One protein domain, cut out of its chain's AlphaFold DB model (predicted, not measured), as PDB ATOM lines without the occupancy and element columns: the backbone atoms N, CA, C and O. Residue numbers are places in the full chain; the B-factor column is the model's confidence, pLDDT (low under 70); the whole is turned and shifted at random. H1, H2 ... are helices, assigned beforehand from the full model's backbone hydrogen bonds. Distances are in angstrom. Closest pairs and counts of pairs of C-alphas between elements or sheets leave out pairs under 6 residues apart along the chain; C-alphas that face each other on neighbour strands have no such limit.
ATOM      1  N   TRP A   3      13.263 -25.707  28.253       76.25
ATOM      2  CA  TRP A   3      11.990 -25.735  27.509       76.25
ATOM      3  C   TRP A   3      10.835 -26.361  28.310       76.25
ATOM      4  O   TRP A   3       9.664 -26.095  28.043       76.25
ATOM      5  N   VAL A   4      11.145 -27.199  29.306       78.69
ATOM      6  CA  VAL A   4      10.136 -27.948  30.073       78.69
ATOM      7  C   VAL A   4       9.179 -27.006  30.822       78.69
ATOM      8  O   VAL A   4       7.968 -27.198  30.694       78.69
ATOM      9  N   PRO A   5       9.651 -25.947  31.516       81.00
ATOM     10  CA  PRO A   5       8.772 -24.941  32.111       81.00
ATOM     11  C   PRO A   5       7.833 -24.277  31.099       81.00
ATOM     12  O   PRO A   5       6.643 -24.131  31.372       81.00
ATOM     13  N   VAL A   6       8.340 -23.923  29.913       80.75
ATOM     14  CA  VAL A   6       7.553 -23.269  28.853       80.75
ATOM     15  C   VAL A   6       6.438 -24.189  28.360       80.75
ATOM     16  O   VAL A   6       5.281 -23.772  28.290       80.75
ATOM     17  N   ALA A   7       6.753 -25.458  28.093       78.44
ATOM     18  CA  ALA A   7       5.765 -26.455  27.694       78.44
ATOM     19  C   ALA A   7       4.688 -26.666  28.771       78.44
ATOM     20  O   ALA A   7       3.502 -26.762  28.454       78.44
ATOM     21  N   PHE A   8       5.079 -26.684  30.048       78.69
ATOM     22  CA  PHE A   8       4.153 -26.877  31.163       78.69
ATOM     23  C   PHE A   8       3.201 -25.687  31.343       78.69
ATOM     24  O   PHE A   8       2.007 -25.872  31.592       78.69
ATOM     25  N   ILE A   9       3.706 -24.462  31.171       85.12
ATOM     26  CA  ILE A   9       2.900 -23.237  31.209       85.12
ATOM     27  C   ILE A   9       1.929 -23.200  30.026       85.12
ATOM     28  O   ILE A   9       0.746 -22.929  30.229       85.12
ATOM     29  N   ALA A  10       2.391 -23.525  28.815       82.75
ATOM     30  CA  ALA A  10       1.541 -23.575  27.626       82.75
ATOM     31  C   ALA A  10       0.422 -24.619  27.772       82.75
ATOM     32  O   ALA A  10      -0.739 -24.308  27.509       82.75
ATOM     33  N   LEU A  11       0.743 -25.820  28.270       82.81
ATOM     34  CA  LEU A  11      -0.244 -26.861  28.561       82.81
ATOM     35  C   LEU A  11      -1.277 -26.378  29.585       82.81
ATOM     36  O   LEU A  11      -2.476 -26.525  29.360       82.81
ATOM     37  N   LYS A  12      -0.830 -25.763  30.686       83.00
ATOM     38  CA  LYS A  12      -1.728 -25.195  31.698       83.00
ATOM     39  C   LYS A  12      -2.650 -24.137  31.110       83.00
ATOM     40  O   LYS A  12      -3.846 -24.189  31.373       83.00
ATOM     41  N   ALA A  13      -2.113 -23.206  30.325       86.44
ATOM     42  CA  ALA A  13      -2.903 -22.164  29.683       86.44
ATOM     43  C   ALA A  13      -3.967 -22.775  28.760       86.44
ATOM     44  O   ALA A  13      -5.136 -22.405  28.851       86.44
ATOM     45  N   LEU A  14      -3.594 -23.769  27.944       82.56
ATOM     46  CA  LEU A  14      -4.521 -24.465  27.049       82.56
ATOM     47  C   LEU A  14      -5.643 -25.172  27.820       82.56
ATOM     48  O   LEU A  14      -6.818 -25.023  27.490       82.56
ATOM     49  N   VAL A  15      -5.277 -25.917  28.869       82.69
ATOM     50  CA  VAL A  15      -6.226 -26.629  29.731       82.69
ATOM     51  C   VAL A  15      -7.169 -25.643  30.407       82.69
ATOM     52  O   VAL A  15      -8.371 -25.876  30.404       82.69
ATOM     53  N   PHE A  16      -6.643 -24.543  30.945       86.25
ATOM     54  CA  PHE A  16      -7.423 -23.539  31.664       86.25
ATOM     55  C   PHE A  16      -8.418 -22.818  30.749       86.25
ATOM     56  O   PHE A  16      -9.581 -22.649  31.107       86.25
ATOM     57  N   VAL A  17      -7.998 -22.454  29.534       82.00
ATOM     58  CA  VAL A  17      -8.889 -21.866  28.525       82.00
ATOM     59  C   VAL A  17      -9.988 -22.856  28.134       82.00
ATOM     60  O   VAL A  17     -11.159 -22.482  28.093       82.00
ATOM     61  N   ALA A  18      -9.639 -24.124  27.897       82.75
ATOM     62  CA  ALA A  18     -10.610 -25.152  27.535       82.75
ATOM     63  C   ALA A  18     -11.632 -25.410  28.654       82.75
ATOM     64  O   ALA A  18     -12.830 -25.485  28.377       82.75
ATOM     65  N   THR A  19     -11.194 -25.503  29.915       83.00
ATOM     66  CA  THR A  19     -12.099 -25.708  31.056       83.00
ATOM     67  C   THR A  19     -12.967 -24.491  31.335       83.00
ATOM     68  O   THR A  19     -14.164 -24.665  31.553       83.00
ATOM     69  N   MET A  20     -12.428 -23.268  31.267       80.94
ATOM     70  CA  MET A  20     -13.238 -22.051  31.406       80.94
ATOM     71  C   MET A  20     -14.284 -21.942  30.297       80.94
ATOM     72  O   MET A  20     -15.450 -21.683  30.586       80.94
ATOM     73  N   PHE A  21     -13.905 -22.192  29.042       79.00
ATOM     74  CA  PHE A  21     -14.841 -22.178  27.920       79.00
ATOM     75  C   PHE A  21     -15.960 -23.209  28.104       79.00
ATOM     76  O   PHE A  21     -17.136 -22.885  27.929       79.00
ATOM     77  N   PHE A  22     -15.619 -24.432  28.523       77.50
ATOM     78  CA  PHE A  22     -16.611 -25.465  28.820       77.50
ATOM     79  C   PHE A  22     -17.534 -25.088  29.974       77.50
ATOM     80  O   PHE A  22     -18.738 -25.306  29.868       77.50
ATOM     81  N   ALA A  23     -16.998 -24.506  31.047       82.00
ATOM     82  CA  ALA A  23     -17.786 -24.070  32.194       82.00
ATOM     83  C   ALA A  23     -18.777 -22.958  31.815       82.00
ATOM     84  O   ALA A  23     -19.950 -23.024  32.181       82.00
ATOM     85  N   ILE A  24     -18.337 -21.974  31.022       77.44
ATOM     86  CA  ILE A  24     -19.189 -20.881  30.537       77.44
ATOM     87  C   ILE A  24     -20.267 -21.422  29.592       77.44
ATOM     88  O   ILE A  24     -21.447 -21.115  29.763       77.44
ATOM     89  N   LYS A  25     -19.889 -22.276  28.632       75.69
ATOM     90  CA  LYS A  25     -20.839 -22.901  27.702       75.69
ATOM     91  C   LYS A  25     -21.863 -23.756  28.444       75.69
ATOM     92  O   LYS A  25     -23.043 -23.702  28.121       75.69
ATOM     93  N   TRP A  26     -21.424 -24.506  29.457       72.62
ATOM     94  CA  TRP A  26     -22.299 -25.300  30.313       72.62
ATOM     95  C   TRP A  26     -23.299 -24.425  31.063       72.62
ATOM     96  O   TRP A  26     -24.481 -24.749  31.093       72.62
ATOM     97  N   HIS A  27     -22.856 -23.300  31.627       74.50
ATOM     98  CA  HIS A  27     -23.753 -22.392  32.333       74.50
ATOM     99  C   HIS A  27     -24.815 -21.787  31.399       74.50
ATOM    100  O   HIS A  27     -25.980 -21.686  31.778       74.50
ATOM    101  N   TYR A  28     -24.439 -21.468  30.158       67.56
ATOM    102  CA  TYR A  28     -25.360 -20.961  29.140       67.56
ATOM    103  C   TYR A  28     -26.347 -22.036  28.648       67.56
ATOM    104  O   TYR A  28     -27.537 -21.774  28.477       67.56
ATOM    105  N   GLU A  29     -25.872 -23.272  28.463       68.25
ATOM    106  CA  GLU A  29     -26.703 -24.409  28.051       68.25
ATOM    107  C   GLU A  29     -27.612 -24.930  29.169       68.25
ATOM    108  O   GLU A  29     -28.635 -25.532  28.868       68.25
ATOM    109  N   GLN A  30     -27.305 -24.661  30.440       62.56
ATOM    110  CA  GLN A  30     -28.129 -25.067  31.582       62.56
ATOM    111  C   GLN A  30     -29.489 -24.347  31.636       62.56
ATOM    112  O   GLN A  30     -30.430 -24.874  32.228       62.56
ATOM    113  N   GLY A  31     -29.609 -23.168  31.008       63.94
ATOM    114  CA  GLY A  31     -30.867 -22.420  30.874       63.94
ATOM    115  C   GLY A  31     -31.761 -22.881  29.713       63.94
ATOM    116  O   GLY A  31     -32.953 -22.580  29.703       63.94
ATOM    117  N   GLN A  32     -31.220 -23.634  28.751       62.56
ATOM    118  CA  GLN A  32     -32.005 -24.312  27.720       62.56
ATOM    119  C   GLN A  32     -32.263 -25.751  28.167       62.56
ATOM    120  O   GLN A  32     -31.378 -26.422  28.685       62.56
ATOM    121  N   SER A  33     -33.476 -26.265  27.960       61.97
ATOM    122  CA  SER A  33     -33.885 -27.640  28.290       61.97
ATOM    123  C   SER A  33     -33.233 -28.697  27.381       61.97
ATOM    124  O   SER A  33     -33.872 -29.645  26.918       61.97
ATOM    125  N   LEU A  34     -31.937 -28.554  27.106       63.31
ATOM    126  CA  LEU A  34     -31.161 -29.498  26.332       63.31
ATOM    127  C   LEU A  34     -31.164 -30.848  27.042       63.31
ATOM    128  O   LEU A  34     -30.900 -30.971  28.241       63.31
ATOM    129  N   SER A  35     -31.490 -31.886  26.274       68.56
ATOM    130  CA  SER A  35     -31.497 -33.252  26.774       68.56
ATOM    131  C   SER A  35     -30.143 -33.568  27.426       68.56
ATOM    132  O   SER A  35     -29.096 -33.528  26.778       68.56
ATOM    133  N   LYS A  36     -30.157 -33.916  28.720       70.12
ATOM    134  CA  LYS A  36     -28.961 -34.295  29.507       70.12
ATOM    135  C   LYS A  36     -28.079 -35.321  28.775       70.12
ATOM    136  O   LYS A  36     -26.868 -35.358  28.957       70.12
ATOM    137  N   ARG A  37     -28.686 -36.127  27.897       70.75
ATOM    138  CA  ARG A  37     -28.022 -37.098  27.023       70.75
ATOM    139  C   ARG A  37     -27.138 -36.456  25.947       70.75
ATOM    140  O   ARG A  37     -26.002 -36.886  25.786       70.75
ATOM    141  N   ALA A  38     -27.614 -35.434  25.233       72.44
ATOM    142  CA  ALA A  38     -26.807 -34.712  24.240       72.44
ATOM    143  C   ALA A  38     -25.605 -34.021  24.897       72.44
ATOM    144  O   ALA A  38     -24.497 -34.007  24.359       72.44
ATOM    145  N   LEU A  39     -25.819 -33.525  26.109       71.62
ATOM    146  CA  LEU A  39     -24.805 -32.875  26.914       71.62
ATOM    147  C   LEU A  39     -23.701 -33.853  27.360       71.62
ATOM    148  O   LEU A  39     -22.519 -33.583  27.147       71.62
ATOM    149  N   LEU A  40     -24.076 -35.038  27.859       75.38
ATOM    150  CA  LEU A  40     -23.132 -36.115  28.190       75.38
ATOM    151  C   LEU A  40     -22.355 -36.619  26.966       75.38
ATOM    152  O   LEU A  40     -21.158 -36.871  27.066       75.38
ATOM    153  N   LEU A  41     -23.001 -36.734  25.803       80.06
ATOM    154  CA  LEU A  41     -22.329 -37.132  24.561       80.06
ATOM    155  C   LEU A  41     -21.317 -36.082  24.092       80.06
ATOM    156  O   LEU A  41     -20.242 -36.432  23.608       80.06
ATOM    157  N   THR A  42     -21.644 -34.800  24.249       78.50
ATOM    158  CA  THR A  42     -20.754 -33.696  23.873       78.50
ATOM    159  C   THR A  42     -19.552 -33.637  24.809       78.50
ATOM    160  O   THR A  42     -18.415 -33.603  24.340       78.50
ATOM    161  N   ALA A  43     -19.784 -33.723  26.121       74.88
ATOM    162  CA  ALA A  43     -18.720 -33.820  27.117       74.88
ATOM    163  C   ALA A  43     -17.844 -35.065  26.893       74.88
ATOM    164  O   ALA A  43     -16.620 -34.967  26.923       74.88
ATOM    165  N   GLY A  44     -18.451 -36.216  26.582       81.25
ATOM    166  CA  GLY A  44     -17.739 -37.455  26.266       81.25
ATOM    167  C   GLY A  44     -16.861 -37.343  25.018       81.25
ATOM    168  O   GLY A  44     -15.706 -37.758  25.045       81.25
ATOM    169  N   LYS A  45     -17.357 -36.720  23.939       78.75
ATOM    170  CA  LYS A  45     -16.556 -36.441  22.734       78.75
ATOM    171  C   LYS A  45     -15.359 -35.548  23.041       78.75
ATOM    172  O   LYS A  45     -14.265 -35.805  22.554       78.75
ATOM    173  N   VAL A  46     -15.553 -34.521  23.860       79.62
ATOM    174  CA  VAL A  46     -14.485 -33.585  24.232       79.62
ATOM    175  C   VAL A  46     -13.446 -34.266  25.108       79.62
ATOM    176  O   VAL A  46     -12.255 -34.106  24.860       79.62
ATOM    177  N   ALA A  47     -13.878 -35.076  26.075       79.69
ATOM    178  CA  ALA A  47     -12.980 -35.886  26.886       79.69
ATOM    179  C   ALA A  47     -12.167 -36.860  26.018       79.69
ATOM    180  O   ALA A  47     -10.956 -36.962  26.189       79.69
ATOM    181  N   ALA A  48     -12.797 -37.516  25.038       83.31
ATOM    182  CA  ALA A  48     -12.101 -38.398  24.105       83.31
ATOM    183  C   ALA A  48     -11.053 -37.641  23.271       83.31
ATOM    184  O   ALA A  48      -9.910 -38.080  23.187       83.31
ATOM    185  N   VAL A  49     -11.405 -36.477  22.711       85.38
ATOM    186  CA  VAL A  49     -10.456 -35.622  21.977       85.38
ATOM    187  C   VAL A  49      -9.305 -35.185  22.883       85.38
ATOM    188  O   VAL A  49      -8.153 -35.254  22.473       85.38
ATOM    189  N   PHE A  50      -9.590 -34.794  24.125       80.19
ATOM    190  CA  PHE A  50      -8.570 -34.407  25.094       80.19
ATOM    191  C   PHE A  50      -7.585 -35.547  25.388       80.19
ATOM    192  O   PHE A  50      -6.375 -35.331  25.354       80.19
ATOM    193  N   VAL A  51      -8.078 -36.771  25.601       82.81
ATOM    194  CA  VAL A  51      -7.233 -37.960  25.807       82.81
ATOM    195  C   VAL A  51      -6.385 -38.261  24.570       82.81
ATOM    196  O   VAL A  51      -5.198 -38.546  24.708       82.81
ATOM    197  N   VAL A  52      -6.952 -38.148  23.366       89.00
ATOM    198  CA  VAL A  52      -6.210 -38.337  22.108       89.00
ATOM    199  C   VAL A  52      -5.099 -37.297  21.965       89.00
ATOM    200  O   VAL A  52      -3.972 -37.654  21.629       89.00
ATOM    201  N   VAL A  53      -5.382 -36.028  22.262       84.56
ATOM    202  CA  VAL A  53      -4.378 -34.955  22.229       84.56
ATOM    203  C   VAL A  53      -3.275 -35.218  23.252       84.56
ATOM    204  O   VAL A  53      -2.102 -35.116  22.906       84.56
ATOM    205  N   LEU A  54      -3.615 -35.612  24.482       83.25
ATOM    206  CA  LEU A  54      -2.616 -35.965  25.495       83.25
ATOM    207  C   LEU A  54      -1.745 -37.149  25.066       83.25
ATOM    208  O   LEU A  54      -0.527 -37.085  25.211       83.25
ATOM    209  N   ALA A  55      -2.344 -38.202  24.508       85.50
ATOM    210  CA  ALA A  55      -1.606 -39.349  23.992       85.50
ATOM    211  C   ALA A  55      -0.668 -38.939  22.847       85.50
ATOM    212  O   ALA A  55       0.494 -39.332  22.837       85.50
ATOM    213  N   ALA A  56      -1.134 -38.094  21.923       87.06
ATOM    214  CA  ALA A  56      -0.312 -37.566  20.839       87.06
ATOM    215  C   ALA A  56       0.862 -36.726  21.363       87.06
ATOM    216  O   ALA A  56       1.992 -36.915  20.921       87.06
ATOM    217  N   VAL A  57       0.622 -35.843  22.337       83.75
ATOM    218  CA  VAL A  57       1.676 -35.044  22.982       83.75
ATOM    219  C   VAL A  57       2.691 -35.951  23.678       83.75
ATOM    220  O   VAL A  57       3.894 -35.741  23.522       83.75
ATOM    221  N   LEU A  58       2.237 -36.978  24.401       83.19
ATOM    222  CA  LEU A  58       3.113 -37.939  25.074       83.19
ATOM    223  C   LEU A  58       3.985 -38.694  24.066       83.19
ATOM    224  O   LEU A  58       5.202 -38.735  24.229       83.19
ATOM    225  N   LEU A  59       3.374 -39.237  23.008       85.19
ATOM    226  CA  LEU A  59       4.070 -39.967  21.949       85.19
ATOM    227  C   LEU A  59       5.069 -39.079  21.206       85.19
ATOM    228  O   LEU A  59       6.189 -39.514  20.961       85.19
ATOM    229  N   LEU A  60       4.705 -37.834  20.886       84.81
ATOM    230  CA  LEU A  60       5.624 -36.874  20.270       84.81
ATOM    231  C   LEU A  60       6.803 -36.568  21.190       84.81
ATOM    232  O   LEU A  60       7.948 -36.589  20.746       84.81
ATOM    233  N   THR A  61       6.538 -36.328  22.473       82.44
ATOM    234  CA  THR A  61       7.591 -36.030  23.450       82.44
ATOM    235  C   THR A  61       8.550 -37.213  23.595       82.44
ATOM    236  O   THR A  61       9.759 -37.024  23.503       82.44
ATOM    237  N   PHE A  62       8.031 -38.436  23.749       79.50
ATOM    238  CA  PHE A  62       8.842 -39.655  23.840       79.50
ATOM    239  C   PHE A  62       9.578 -39.974  22.536       79.50
ATOM    240  O   PHE A  62      10.740 -40.358  22.579       79.50
ATOM    241  N   GLY A  63       8.935 -39.796  21.382       83.00
ATOM    242  CA  GLY A  63       9.531 -40.059  20.073       83.00
ATOM    243  C   GLY A  63      10.695 -39.120  19.763       83.00
ATOM    244  O   GLY A  63      11.762 -39.577  19.361       83.00
ATOM    245  N   VAL A  64      10.527 -37.819  20.023       81.31
ATOM    246  CA  VAL A  64      11.615 -36.833  19.903       81.31
ATOM    247  C   VAL A  64      12.743 -37.167  20.873       81.31
ATOM    248  O   VAL A  64      13.911 -37.152  20.495       81.31
ATOM    249  N   ALA A  65      12.406 -37.510  22.112       78.44
ATOM    250  CA  ALA A  65      13.391 -37.830  23.129       78.44
ATOM    251  C   ALA A  65      14.178 -39.123  22.800       78.44
ATOM    252  O   ALA A  65      15.401 -39.142  22.946       78.44
ATOM    253  N   ALA A  66      13.519 -40.154  22.261       78.94
ATOM    254  CA  ALA A  66      14.154 -41.388  21.800       78.94
ATOM    255  C   ALA A  66      15.046 -41.157  20.568       78.94
ATOM    256  O   ALA A  66      16.163 -41.667  20.516       78.94
ATOM    257  N   GLY A  67      14.598 -40.344  19.604       78.44
ATOM    258  CA  GLY A  67      15.401 -39.962  18.435       78.44
ATOM    259  C   GLY A  67      16.650 -39.145  18.789       78.44
ATOM    260  O   GLY A  67      17.650 -39.212  18.082       78.44
ATOM    261  N   LEU A  68      16.619 -38.422  19.913       82.31
ATOM    262  CA  LEU A  68      17.768 -37.710  20.482       82.31
ATOM    263  C   LEU A  68      18.708 -38.617  21.300       82.31
ATOM    264  O   LEU A  68      19.686 -38.124  21.858       82.31
ATOM    265  N   GLY A  69      18.434 -39.924  21.388       77.00
ATOM    266  CA  GLY A  69      19.261 -40.882  22.125       77.00
ATOM    267  C   GLY A  69      19.112 -40.802  23.647       77.00
ATOM    268  O   GLY A  69      19.958 -41.330  24.366       77.00
TER     269      GLY A  69
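This is residues 3 to 69 of the 75 residues of an uncharacterized protein of Pseudacidovorax sp. RU35E (UniProt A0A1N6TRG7). Two long, straight helices make a narrow, flat U: the printed part runs out along H1, turns through residues 30 to 35 and comes back along H2. The two helices run side by side with a gap between them, and nothing else packs on either one. The printed part has 67 residues, with two named helices in the order H1, H2 and no named strand; its class is all helix. It is only just loose, close to extended, with a radius of gyration of the C-alphas of 16.3 A, and its outline is a rod spanning 55 by 21 by 6 A.

H1, residues 3 to 29, and H2, residues 36 to 67, are near each other: no pair of their C-alphas is within 8 A, but 9 pairs are within 10 A. The N-to-C direction of H1 has an x part of -1.00, and that of H2 has an x part of 0.99. A short link of 6 residues joins them. Three stretches stand free: residues 3 to 10, which belong to H1; residues 31 to 38, of which 36 to 38 belong to H2; and residues 55 to 69, of which 55 to 67 belong to H2. In H1 and H2 every O i to N i+4 pair is within hydrogen-bond range.

H1 begins at C-alpha 3, (11.990, -25.735, 27.509), and is 38.7 A long from first to last C-alpha. H2 begins at C-alpha 36, (-28.961, -34.295, 29.507), and ends at C-alpha 67, (15.401, -39.962, 18.435), a length of 46.1 A.

The two C-alphas farthest apart, those of Ser 33 and Gly 69, are 55.1 A apart. The printed part has no cut. Its mean pLDDT is 78.6, and residues 28 to 35 are under 70.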